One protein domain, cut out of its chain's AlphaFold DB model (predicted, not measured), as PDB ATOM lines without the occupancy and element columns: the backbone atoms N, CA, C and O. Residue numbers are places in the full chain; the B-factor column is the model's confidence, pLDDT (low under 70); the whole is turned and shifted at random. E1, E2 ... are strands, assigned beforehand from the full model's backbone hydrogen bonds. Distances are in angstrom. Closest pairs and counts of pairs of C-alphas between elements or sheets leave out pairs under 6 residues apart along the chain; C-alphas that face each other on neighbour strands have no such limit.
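Overview. This is residues 60 to 142 of the 144 residues of an uncharacterized protein of Roseospira marina (UniProt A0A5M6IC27). One strongly twisted sheet of six strands is curled like part of a barrel, open between its edge strands E1 and E2, and the long link of residues 65 to 80 runs from one of these edges to the other. The long strand E4 bends in the middle of the sheet, with the hairpin of E2 and E3 beside its first part and E5, E6 and E1 beyond its last part; a second long loop, residues 114 to 125, lies far out at one end. The printed part has 83 residues with no named helix and six named strands, E1 to E6 along the chain; the mixed sheet has the order E1, E6, E5, E4, E3, E2, and the class is all strand. The whole is compact, with a radius of gyration of the C-alphas of 12.4 A, and spans 39 by 26 by 21 A, only just elongated.

Along the chain. E4, residues 101 to 113, is the longest strand, 32.4 A, from C-alpha 101 at (-1.199, -48.316, 22.416). E3 is residues 91 to 98, 20.7 A, and E2 residues 81 to 87, 17.3 A. E5, residues 126 to 131, measures 16.9 A, and E6, residues 136 to 141, 16.6 A, ending at (-14.041, -35.060, 28.294). E1, residues 60 to 64, measures 13.2 A and begins at (-13.090, -37.647, 33.803).

Arrangement. E4 bends by 70 degrees at residue 110; its pairing is staggered, residues 101 to 108 with E3 and 109 to 113 with E5. E2, E3 and E4 form a meander, each strand the antiparallel neighbour of the one before, with N 105 and O 94 at 2.8 A and N 83 and O 95 at 2.8 A. E5 and E4 are parallel, at 52 degrees, with N 128 and O 108 at 2.8 A. E6 is antiparallel to E5, a hairpin, with N 139 and O 127 at 2.8 A, and to E1, with N 62 and O 138 at 2.8 A. E1 and E2 are apart; residues 73 to 74 pair antiparallel with residues 81 to 82 of E2.

Size, cuts and confidence. The C-alphas farthest apart, of Gly 100 and Gly 118, are 39.6 A apart. The printed part has no cut; the links E1 to E2 and E4 to E5 are long. Mean pLDDT of the printed part is 84.5, and residues 115 to 124 and 142 are under 70.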
ATOM      1  N   ARG A  60     -13.940 -36.792  32.982       82.50
ATOM      2  CA  ARG A  60     -13.090 -37.647  33.803       82.50
ATOM      3  C   ARG A  60     -12.006 -36.807  34.443       82.50
ATOM      4  O   ARG A  60     -11.486 -35.874  33.832       82.50
ATOM      5  N   ILE A  61     -11.681 -37.158  35.680       87.62
ATOM      6  CA  ILE A  61     -10.598 -36.543  36.434       87.62
ATOM      7  C   ILE A  61      -9.603 -37.650  36.748       87.62
ATOM      8  O   ILE A  61      -9.931 -38.593  37.465       87.62
ATOM      9  N   HIS A  62      -8.398 -37.531  36.209       89.06
ATOM     10  CA  HIS A  62      -7.270 -38.353  36.609       89.06
ATOM     11  C   HIS A  62      -6.403 -37.564  37.591       89.06
ATOM     12  O   HIS A  62      -6.077 -36.406  37.340       89.06
ATOM     13  N   HIS A  63      -6.055 -38.181  38.717       92.12
ATOM     14  CA  HIS A  63      -5.263 -37.552  39.767       92.12
ATOM     15  C   HIS A  63      -3.917 -38.260  39.906       92.12
ATOM     16  O   HIS A  63      -3.862 -39.464  40.160       92.12
ATOM     17  N   ILE A  64      -2.849 -37.482  39.777       92.50
ATOM     18  CA  ILE A  64      -1.477 -37.874  40.074       92.50
ATOM     19  C   ILE A  64      -1.088 -37.163  41.367       92.50
ATOM     20  O   ILE A  64      -0.895 -35.949  41.369       92.50
ATOM     21  N   GLU A  65      -0.989 -37.922  42.457       91.31
ATOM     22  CA  GLU A  65      -0.744 -37.383  43.802       91.31
ATOM     23  C   GLU A  65       0.543 -36.558  43.877       91.31
ATOM     24  O   GLU A  65       0.562 -35.486  44.479       91.31
ATOM     25  N   GLU A  66       1.603 -37.027  43.221       92.00
ATOM     26  CA  GLU A  66       2.869 -36.314  43.141       92.00
ATOM     27  C   GLU A  66       3.465 -36.467  41.741       92.00
ATOM     28  O   GLU A  66       3.940 -37.537  41.345       92.00
ATOM     29  N   LEU A  67       3.437 -35.383  40.971       92.12
ATOM     30  CA  LEU A  67       4.009 -35.356  39.639       92.12
ATOM     31  C   LEU A  67       5.536 -35.357  39.723       92.12
ATOM     32  O   LEU A  67       6.163 -34.381  40.139       92.12
ATOM     33  N   ARG A  68       6.146 -36.433  39.229       92.31
ATOM     34  CA  ARG A  68       7.601 -36.572  39.135       92.31
ATOM     35  C   ARG A  68       8.007 -36.884  37.704       92.31
ATOM     36  O   ARG A  68       7.546 -37.854  37.107       92.31
ATOM     37  N   LEU A  69       8.887 -36.052  37.154       92.88
ATOM     38  CA  LEU A  69       9.397 -36.239  35.799       92.88
ATOM     39  C   LEU A  69      10.108 -37.594  35.679       92.88
ATOM     40  O   LEU A  69      10.955 -37.925  36.507       92.88
ATOM     41  N   GLY A  70       9.765 -38.371  34.652       92.06
ATOM     42  CA  GLY A  70      10.321 -39.703  34.419       92.06
ATOM     43  C   GLY A  70       9.727 -40.818  35.290       92.06
ATOM     44  O   GLY A  70      10.111 -41.974  35.130       92.06
ATOM     45  N   GLN A  71       8.808 -40.505  36.212       94.31
ATOM     46  CA  GLN A  71       8.165 -41.509  37.055       94.31
ATOM     47  C   GLN A  71       6.763 -41.832  36.523       94.31
ATOM     48  O   GLN A  71       5.879 -40.976  36.578       94.31
ATOM     49  N   PRO A  72       6.528 -43.055  36.021       93.12
ATOM     50  CA  PRO A  72       5.214 -43.451  35.547       93.12
ATOM     51  C   PRO A  72       4.221 -43.618  36.699       93.12
ATOM     52  O   PRO A  72       4.576 -44.045  37.800       93.12
ATOM     53  N   THR A  73       2.957 -43.325  36.413       93.25
ATOM     54  CA  THR A  73       1.825 -43.466  37.335       93.25
ATOM     55  C   THR A  73       0.715 -44.265  36.664       93.25
ATOM     56  O   THR A  73       0.521 -44.156  35.456       93.25
ATOM     57  N   LEU A  74       0.029 -45.117  37.425       90.56
ATOM     58  CA  LEU A  74      -1.063 -45.956  36.929       90.56
ATOM     59  C   LEU A  74      -2.398 -45.322  37.314       90.56
ATOM     60  O   LEU A  74      -2.630 -45.056  38.492       90.56
ATOM     61  N   ASP A  75      -3.292 -45.151  36.348       86.88
ATOM     62  CA  ASP A  75      -4.692 -44.856  36.623       86.88
ATOM     63  C   ASP A  75      -5.430 -46.146  37.001       86.88
ATOM     64  O   ASP A  75      -5.616 -47.017  36.145       86.88
ATOM     65  N   PRO A  76      -5.886 -46.295  38.256       83.00
ATOM     66  CA  PRO A  76      -6.575 -47.504  38.687       83.00
ATOM     67  C   PRO A  76      -7.935 -47.696  38.000       83.00
ATOM     68  O   PRO A  76      -8.444 -48.815  37.988       83.00
ATOM     69  N   ASN A  77      -8.529 -46.641  37.430       83.12
ATOM     70  CA  ASN A  77      -9.855 -46.717  36.813       83.12
ATOM     71  C   ASN A  77      -9.799 -47.202  35.363       83.12
ATOM     72  O   ASN A  77     -10.692 -47.916  34.914       83.12
ATOM     73  N   THR A  78      -8.768 -46.795  34.622       81.88
ATOM     74  CA  THR A  78      -8.632 -47.084  33.185       81.88
ATOM     75  C   THR A  78      -7.529 -48.094  32.877       81.88
ATOM     76  O   THR A  78      -7.502 -48.656  31.784       81.88
ATOM     77  N   GLY A  79      -6.613 -48.336  33.819       86.19
ATOM     78  CA  GLY A  79      -5.404 -49.126  33.599       86.19
ATOM     79  C   GLY A  79      -4.345 -48.411  32.752       86.19
ATOM     80  O   GLY A  79      -3.334 -49.026  32.414       86.19
ATOM     81  N   ALA A  80      -4.560 -47.140  32.397       88.50
ATOM     82  CA  ALA A  80      -3.604 -46.358  31.628       88.50
ATOM     83  C   ALA A  80      -2.387 -45.974  32.481       88.50
ATOM     84  O   ALA A  80      -2.517 -45.632  33.658       88.50
ATOM     85  N   ILE A  81      -1.201 -46.002  31.879       91.75
ATOM     86  CA  ILE A  81       0.048 -45.563  32.502       91.75
ATOM     87  C   ILE A  81       0.416 -44.196  31.939       91.75
ATOM     88  O   ILE A  81       0.613 -44.059  30.735       91.75
ATOM     89  N   TYR A  82       0.574 -43.207  32.812       92.25
ATOM     90  CA  TYR A  82       1.009 -41.856  32.480       92.25
ATOM     91  C   TYR A  82       2.473 -41.688  32.875       92.25
ATOM     92  O   TYR A  82       2.807 -41.719  34.059       92.25
ATOM     93  N   HIS A  83       3.354 -41.504  31.894       94.69
ATOM     94  CA  HIS A  83       4.785 -41.278  32.090       94.69
ATOM     95  C   HIS A  83       5.135 -39.829  31.713       94.69
ATOM     96  O   HIS A  83       5.249 -39.529  30.522       94.69
ATOM     97  N   PRO A  84       5.319 -38.921  32.692       93.12
ATOM     98  CA  PRO A  84       5.654 -37.527  32.423       93.12
ATOM     99  C   PRO A  84       7.064 -37.414  31.836       93.12
ATOM    100  O   PRO A  84       8.019 -37.926  32.422       93.12
ATOM    101  N   VAL A  85       7.212 -36.706  30.717       95.75
ATOM    102  CA  VAL A  85       8.491 -36.565  29.995       95.75
ATOM    103  C   VAL A  85       8.957 -35.128  29.798       95.75
ATOM    104  O   VAL A  85      10.147 -34.908  29.583       95.75
ATOM    105  N   ALA A  86       8.068 -34.140  29.928       92.75
ATOM    106  CA  ALA A  86       8.445 -32.728  29.919       92.75
ATOM    107  C   ALA A  86       7.471 -31.877  30.744       92.75
ATOM    108  O   ALA A  86       6.279 -32.165  30.780       92.75
ATOM    109  N   ILE A  87       7.980 -30.810  31.369       89.38
ATOM    110  CA  ILE A  87       7.192 -29.772  32.051       89.38
ATOM    111  C   ILE A  87       7.702 -28.419  31.555       89.38
ATOM    112  O   ILE A  87       8.866 -28.082  31.766       89.38
ATOM    113  N   THR A  88       6.846 -27.648  30.890       85.50
ATOM    114  CA  THR A  88       7.215 -26.373  30.240       85.50
ATOM    115  C   THR A  88       6.662 -25.147  30.974       85.50
ATOM    116  O   THR A  88       6.784 -24.022  30.500       85.50
ATOM    117  N   GLY A  89       6.039 -25.348  32.139       78.31
ATOM    118  CA  GLY A  89       5.340 -24.313  32.909       78.31
ATOM    119  C   GLY A  89       3.925 -24.025  32.399       78.31
ATOM    120  O   GLY A  89       3.045 -23.727  33.201       78.31
ATOM    121  N   THR A  90       3.680 -24.174  31.095       86.19
ATOM    122  CA  THR A  90       2.354 -24.016  30.468       86.19
ATOM    123  C   THR A  90       1.739 -25.331  30.006       86.19
ATOM    124  O   THR A  90       0.538 -25.386  29.753       86.19
ATOM    125  N   SER A  91       2.533 -26.390  29.881       90.88
ATOM    126  CA  SER A  91       2.062 -27.733  29.558       90.88
ATOM    127  C   SER A  91       2.918 -28.803  30.233       90.88
ATOM    128  O   SER A  91       4.038 -28.546  30.695       90.88
ATOM    129  N   ILE A  92       2.365 -30.010  30.315       92.19
ATOM    130  CA  ILE A  92       3.075 -31.220  30.724       92.19
ATOM    131  C   ILE A  92       2.873 -32.265  29.633       92.19
ATOM    132  O   ILE A  92       1.741 -32.549  29.247       92.19
ATOM    133  N   SER A  93       3.963 -32.852  29.153       93.25
ATOM    134  CA  SER A  93       3.911 -33.923  28.160       93.25
ATOM    135  C   SER A  93       4.013 -35.289  28.831       93.25
ATOM    136  O   SER A  93       4.870 -35.490  29.696       93.25
ATOM    137  N   PHE A  94       3.189 -36.237  28.394       93.38
ATOM    138  CA  PHE A  94       3.133 -37.609  28.889       93.38
ATOM    139  C   PHE A  94       3.240 -38.598  27.741       93.38
ATOM    140  O   PHE A  94       2.543 -38.444  26.744       93.38
ATOM    141  N   TYR A  95       4.001 -39.673  27.923       93.25
ATOM    142  CA  TYR A  95       3.644 -40.910  27.237       93.25
ATOM    143  C   TYR A  95       2.498 -41.564  27.996       93.25
ATOM    144  O   TYR A  95       2.642 -41.878  29.178       93.25
ATOM    145  N   VAL A  96       1.371 -41.751  27.320       90.00
ATOM    146  CA  VAL A  96       0.213 -42.466  27.848       90.00
ATOM    147  C   VAL A  96       0.176 -43.834  27.196       90.00
ATOM    148  O   VAL A  96       0.156 -43.940  25.973       90.00
ATOM    149  N   ILE A  97       0.219 -44.879  28.018       89.81
ATOM    150  CA  ILE A  97       0.150 -46.269  27.573       89.81
ATOM    151  C   ILE A  97      -1.186 -46.828  28.044       89.81
ATOM    152  O   ILE A  97      -1.392 -47.005  29.243       89.81
ATOM    153  N   GLY A  98      -2.098 -47.100  27.117       84.88
ATOM    154  CA  GLY A  98      -3.446 -47.583  27.410       84.88
ATOM    155  C   GLY A  98      -3.956 -48.476  26.286       84.88
ATOM    156  O   GLY A  98      -3.613 -48.270  25.129       84.88
ATOM    157  N   ALA A  99      -4.729 -49.513  26.623       75.69
ATOM    158  CA  ALA A  99      -5.315 -50.452  25.654       75.69
ATOM    159  C   ALA A  99      -4.322 -51.086  24.641       75.69
ATOM    160  O   ALA A  99      -4.727 -51.545  23.579       75.69
ATOM    161  N   GLY A 100      -3.029 -51.154  24.982       76.38
ATOM    162  CA  GLY A 100      -1.978 -51.693  24.108       76.38
ATOM    163  C   GLY A 100      -1.342 -50.674  23.157       76.38
ATOM    164  O   GLY A 100      -0.432 -51.041  22.416       76.38
ATOM    165  N   GLU A 101      -1.763 -49.412  23.202       83.75
ATOM    166  CA  GLU A 101      -1.199 -48.316  22.416       83.75
ATOM    167  C   GLU A 101      -0.404 -47.357  23.307       83.75
ATOM    168  O   GLU A 101      -0.664 -47.229  24.506       83.75
ATOM    169  N   GLN A 102       0.594 -46.702  22.711       88.44
ATOM    170  CA  GLN A 102       1.369 -45.644  23.349       88.44
ATOM    171  C   GLN A 102       1.231 -44.365  22.529       88.44
ATOM    172  O   GLN A 102       1.568 -44.345  21.345       88.44
ATOM    173  N   GLU A 103       0.820 -43.285  23.182       90.50
ATOM    174  CA  GLU A 103       0.663 -41.968  22.572       90.50
ATOM    175  C   GLU A 103       1.405 -40.902  23.387       90.50
ATOM    176  O   GLU A 103       1.580 -41.038  24.598       90.50
ATOM    177  N   LEU A 104       1.873 -39.842  22.724       89.94
ATOM    178  CA  LEU A 104       2.393 -38.650  23.391       89.94
ATOM    179  C   LEU A 104       1.258 -37.636  23.549       89.94
ATOM    180  O   LEU A 104       0.802 -37.059  22.565       89.94
ATOM    181  N   TRP A 105       0.830 -37.393  24.782       90.56
ATOM    182  CA  TRP A 105      -0.154 -36.367  25.116       90.56
ATOM    183  C   TRP A 105       0.540 -35.117  25.640       90.56
ATOM    184  O   TRP A 105       1.444 -35.208  26.469       90.56
ATOM    185  N   GLU A 106       0.090 -33.940  25.213       91.69
ATOM    186  CA  GLU A 106       0.517 -32.662  25.781       91.69
ATOM    187  C   GLU A 106      -0.650 -32.011  26.517       91.69
ATOM    188  O   GLU A 106      -1.543 -31.439  25.903       91.69
ATOM    189  N   VAL A 107      -0.637 -32.086  27.844       90.50
ATOM    190  CA  VAL A 107      -1.696 -31.548  28.697       90.50
ATOM    191  C   VAL A 107      -1.429 -30.071  28.982       90.50
ATOM    192  O   VAL A 107      -0.453 -29.757  29.672       90.50
ATOM    193  N   PRO A 108      -2.280 -29.144  28.504       90.75
ATOM    194  CA  PRO A 108      -2.132 -27.731  28.814       90.75
ATOM    195  C   PRO A 108      -2.469 -27.477  30.282       90.75
ATOM    196  O   PRO A 108      -3.508 -27.914  30.779       90.75
ATOM    197  N   ILE A 109      -1.610 -26.733  30.972       89.56
ATOM    198  CA  ILE A 109      -1.802 -26.342  32.366       89.56
ATOM    199  C   ILE A 109      -2.487 -24.988  32.391       89.56
ATOM    200  O   ILE A 109      -1.883 -23.948  32.133       89.56
ATOM    201  N   ILE A 110      -3.782 -25.007  32.692       85.50
ATOM    202  CA  ILE A 110      -4.582 -23.779  32.790       85.50
ATOM    203  C   ILE A 110      -4.345 -23.052  34.112       85.50
ATOM    204  O   ILE A 110      -4.718 -21.888  34.261       85.50
ATOM    205  N   TRP A 111      -3.741 -23.747  35.075       84.06
ATOM    206  CA  TRP A 111      -3.442 -23.203  36.380       84.06
ATOM    207  C   TRP A 111      -2.328 -23.995  37.079       84.06
ATOM    208  O   TRP A 111      -2.315 -25.227  37.047       84.06
ATOM    209  N   ALA A 112      -1.433 -23.260  37.743       81.69
ATOM    210  CA  ALA A 112      -0.419 -23.796  38.638       81.69
ATOM    211  C   ALA A 112      -0.382 -22.972  39.941       81.69
ATOM    212  O   ALA A 112      -0.336 -21.741  39.864       81.69
ATOM    213  N   GLY A 113      -0.395 -23.600  41.124       81.12
ATOM    214  CA  GLY A 113      -0.203 -22.893  42.404       81.12
ATOM    215  C   GLY A 113      -1.274 -23.134  43.487       81.12
ATOM    216  O   GLY A 113      -1.555 -24.281  43.834       81.12
ATOM    217  N   LYS A 114      -1.881 -22.051  44.030       73.25
ATOM    218  CA  LYS A 114      -3.089 -22.064  44.913       73.25
ATOM    219  C   LYS A 114      -4.392 -21.801  44.158       73.25
ATOM    220  O   LYS A 114      -4.441 -20.893  43.325       73.25
ATOM    221  N   GLN A 115      -5.387 -22.675  44.362       60.28
ATOM    222  CA  GLN A 115      -6.557 -22.745  43.488       60.28
ATOM    223  C   GLN A 115      -7.357 -21.450  43.660       60.28
ATOM    224  O   GLN A 115      -7.794 -21.156  44.775       60.28
ATOM    225  N   PRO A 116      -7.541 -20.631  42.611       57.66
ATOM    226  CA  PRO A 116      -8.295 -19.400  42.740       57.66
ATOM    227  C   PRO A 116      -9.772 -19.737  42.939       57.66
ATOM    228  O   PRO A 116     -10.404 -20.374  42.094       57.66
ATOM    229  N   THR A 117     -10.348 -19.267  44.042       53.38
ATOM    230  CA  THR A 117     -11.790 -19.329  44.282       53.38
ATOM    231  C   THR A 117     -12.481 -18.321  43.363       53.38
ATOM    232  O   THR A 117     -12.630 -17.155  43.718       53.38
ATOM    233  N   GLY A 118     -12.847 -18.748  42.150       53.72
ATOM    234  CA  GLY A 118     -13.721 -17.963  41.266       53.72
ATOM    235  C   GLY A 118     -13.418 -17.971  39.764       53.72
ATOM    236  O   GLY A 118     -13.978 -17.136  39.056       53.72
ATOM    237  N   ASN A 119     -12.559 -18.858  39.243       50.53
ATOM    238  CA  ASN A 119     -12.217 -18.841  37.815       50.53
ATOM    239  C   ASN A 119     -13.147 -19.649  36.893       50.53
ATOM    240  O   ASN A 119     -13.842 -20.580  37.293       50.53
ATOM    241  N   ARG A 120     -13.158 -19.186  35.636       54.09
ATOM    242  CA  ARG A 120     -14.113 -19.456  34.554       54.09
ATOM    243  C   ARG A 120     -13.930 -20.846  33.947       54.09
ATOM    244  O   ARG A 120     -12.823 -21.361  33.870       54.09
ATOM    245  N   PHE A 121     -15.022 -21.397  33.424       51.28
ATOM    246  CA  PHE A 121     -15.023 -22.620  32.623       51.28
ATOM    247  C   PHE A 121     -14.049 -22.526  31.436       51.28
ATOM    248  O   PHE A 121     -14.166 -21.629  30.598       51.28
ATOM    249  N   HIS A 122     -13.122 -23.480  31.341       60.56
ATOM    250  CA  HIS A 122     -12.227 -23.637  30.195       60.56
ATOM    251  C   HIS A 122     -12.879 -24.566  29.156       60.56
ATOM    252  O   HIS A 122     -13.402 -25.622  29.498       60.56
ATOM    253  N   ARG A 123     -12.891 -24.153  27.879       62.28
ATOM    254  CA  ARG A 123     -13.552 -24.870  26.763       62.28
ATOM    255  C   ARG A 123     -12.647 -25.885  26.046       62.28
ATOM    256  O   ARG A 123     -12.885 -26.174  24.880       62.28
ATOM    257  N   LEU A 124     -11.588 -26.363  26.691       68.12
ATOM    258  CA  LEU A 124     -10.721 -27.384  26.097       68.12
ATOM    259  C   LEU A 124     -11.377 -28.763  26.221       68.12
ATOM    260  O   LEU A 124     -12.233 -28.945  27.083       68.12
ATOM    261  N   ASP A 125     -10.986 -29.725  25.388       77.56
ATOM    262  CA  ASP A 125     -11.426 -31.118  25.555       77.56
ATOM    263  C   ASP A 125     -10.665 -31.822  26.687       77.56
ATOM    264  O   ASP A 125     -11.167 -32.780  27.270       77.56
ATOM    265  N   TYR A 126      -9.489 -31.300  27.052       83.81
ATOM    266  CA  TYR A 126      -8.739 -31.697  28.236       83.81
ATOM    267  C   TYR A 126      -7.831 -30.564  28.749       83.81
ATOM    268  O   TYR A 126      -7.433 -29.681  27.987       83.81
ATOM    269  N   PHE A 127      -7.526 -30.555  30.050       89.38
ATOM    270  CA  PHE A 127      -6.606 -29.603  30.689       89.38
ATOM    271  C   PHE A 127      -6.075 -30.124  32.030       89.38
ATOM    272  O   PHE A 127      -6.669 -31.005  32.647       89.38
ATOM    273  N   GLY A 128      -4.970 -29.547  32.501       90.00
ATOM    274  CA  GLY A 128      -4.336 -29.871  33.774       90.00
ATOM    275  C   GLY A 128      -4.368 -28.727  34.791       90.00
ATOM    276  O   GLY A 128      -4.346 -27.544  34.437       90.00
ATOM    277  N   ILE A 129      -4.397 -29.107  36.065       91.00
ATOM    278  CA  ILE A 129      -4.355 -28.252  37.255       91.00
ATOM    279  C   ILE A 129      -3.206 -28.768  38.131       91.00
ATOM    280  O   ILE A 129      -3.302 -29.873  38.662       91.00
ATOM    281  N   LEU A 130      -2.110 -28.004  38.231       90.75
ATOM    282  CA  LEU A 130      -0.909 -28.381  38.992       90.75
ATOM    283  C   LEU A 130      -0.851 -27.631  40.329       90.75
ATOM    284  O   LEU A 130      -0.632 -26.422  40.371       90.75
ATOM    285  N   GLU A 131      -1.028 -28.328  41.438       90.56
ATOM    286  CA  GLU A 131      -1.013 -27.712  42.765       90.56
ATOM    287  C   GLU A 131       0.409 -27.416  43.270       90.56
ATOM    288  O   GLU A 131       1.385 -28.032  42.841       90.56
ATOM    289  N   GLU A 132       0.538 -26.502  44.242       88.56
ATOM    290  CA  GLU A 132       1.809 -26.251  44.959       88.56
ATOM    291  C   GLU A 132       2.371 -27.500  45.652       88.56
ATOM    292  O   GLU A 132       3.581 -27.593  45.846       88.56
ATOM    293  N   SER A 133       1.512 -28.457  46.015       89.69
ATOM    294  CA  SER A 133       1.910 -29.755  46.576       89.69
ATOM    295  C   SER A 133       2.665 -30.635  45.575       89.69
ATOM    296  O   SER A 133       3.297 -31.605  45.983       89.69
ATOM    297  N   GLY A 134       2.597 -30.317  44.278       89.38
ATOM    298  CA  GLY A 134       3.054 -31.180  43.192       89.38
ATOM    299  C   GLY A 134       1.980 -32.146  42.687       89.38
ATOM    300  O   GLY A 134       2.249 -32.897  41.751       89.38
ATOM    301  N   SER A 135       0.773 -32.123  43.257       92.44
ATOM    302  CA  SER A 135      -0.360 -32.911  42.769       92.44
ATOM    303  C   SER A 135      -0.868 -32.364  41.437       92.44
ATOM    304  O   SER A 135      -1.011 -31.153  41.261       92.44
ATOM    305  N   LEU A 136      -1.150 -33.252  40.488       92.06
ATOM    306  CA  LEU A 136      -1.696 -32.900  39.183       92.06
ATOM    307  C   LEU A 136      -3.064 -33.543  38.992       92.06
ATOM    308  O   LEU A 136      -3.212 -34.762  39.062       92.06
ATOM    309  N   TYR A 137      -4.042 -32.717  38.645       91.25
ATOM    310  CA  TYR A 137      -5.352 -33.159  38.190       91.25
ATOM    311  C   TYR A 137      -5.458 -32.940  36.687       91.25
ATOM    312  O   TYR A 137      -5.260 -31.825  36.207       91.25
ATOM    313  N   ILE A 138      -5.782 -33.995  35.950       90.00
ATOM    314  CA  ILE A 138      -6.017 -33.964  34.510       90.00
ATOM    315  C   ILE A 138      -7.511 -34.160  34.287       90.00
ATOM    316  O   ILE A 138      -8.073 -35.194  34.638       90.00
ATOM    317  N   TYR A 139      -8.145 -33.160  33.697       88.25
ATOM    318  CA  TYR A 139      -9.542 -33.189  33.304       88.25
ATOM    319  C   TYR A 139      -9.605 -33.528  31.823       88.25
ATOM    320  O   TYR A 139      -8.957 -32.857  31.026       88.25
ATOM    321  N   SER A 140     -10.393 -34.527  31.444       84.44
ATOM    322  CA  SER A 140     -10.662 -34.867  30.046       84.44
ATOM    323  C   SER A 140     -12.149 -35.106  29.834       84.44
ATOM    324  O   SER A 140     -12.848 -35.593  30.724       84.44
ATOM    325  N   ARG A 141     -12.668 -34.732  28.669       81.31
ATOM    326  CA  ARG A 141     -14.041 -35.060  28.294       81.31
ATOM    327  C   ARG A 141     -14.145 -36.528  27.918       81.31
ATOM    328  O   ARG A 141     -13.302 -37.048  27.192       81.31
ATOM    329  N   GLU A 142     -15.209 -37.178  28.370       69.81
ATOM    330  CA  GLU A 142     -15.652 -38.420  27.752       69.81
ATOM    331  C   GLU A 142     -16.174 -38.073  26.360       69.81
ATOM    332  O   GLU A 142     -17.158 -37.343  26.218       69.81
TER     333      GLU A 142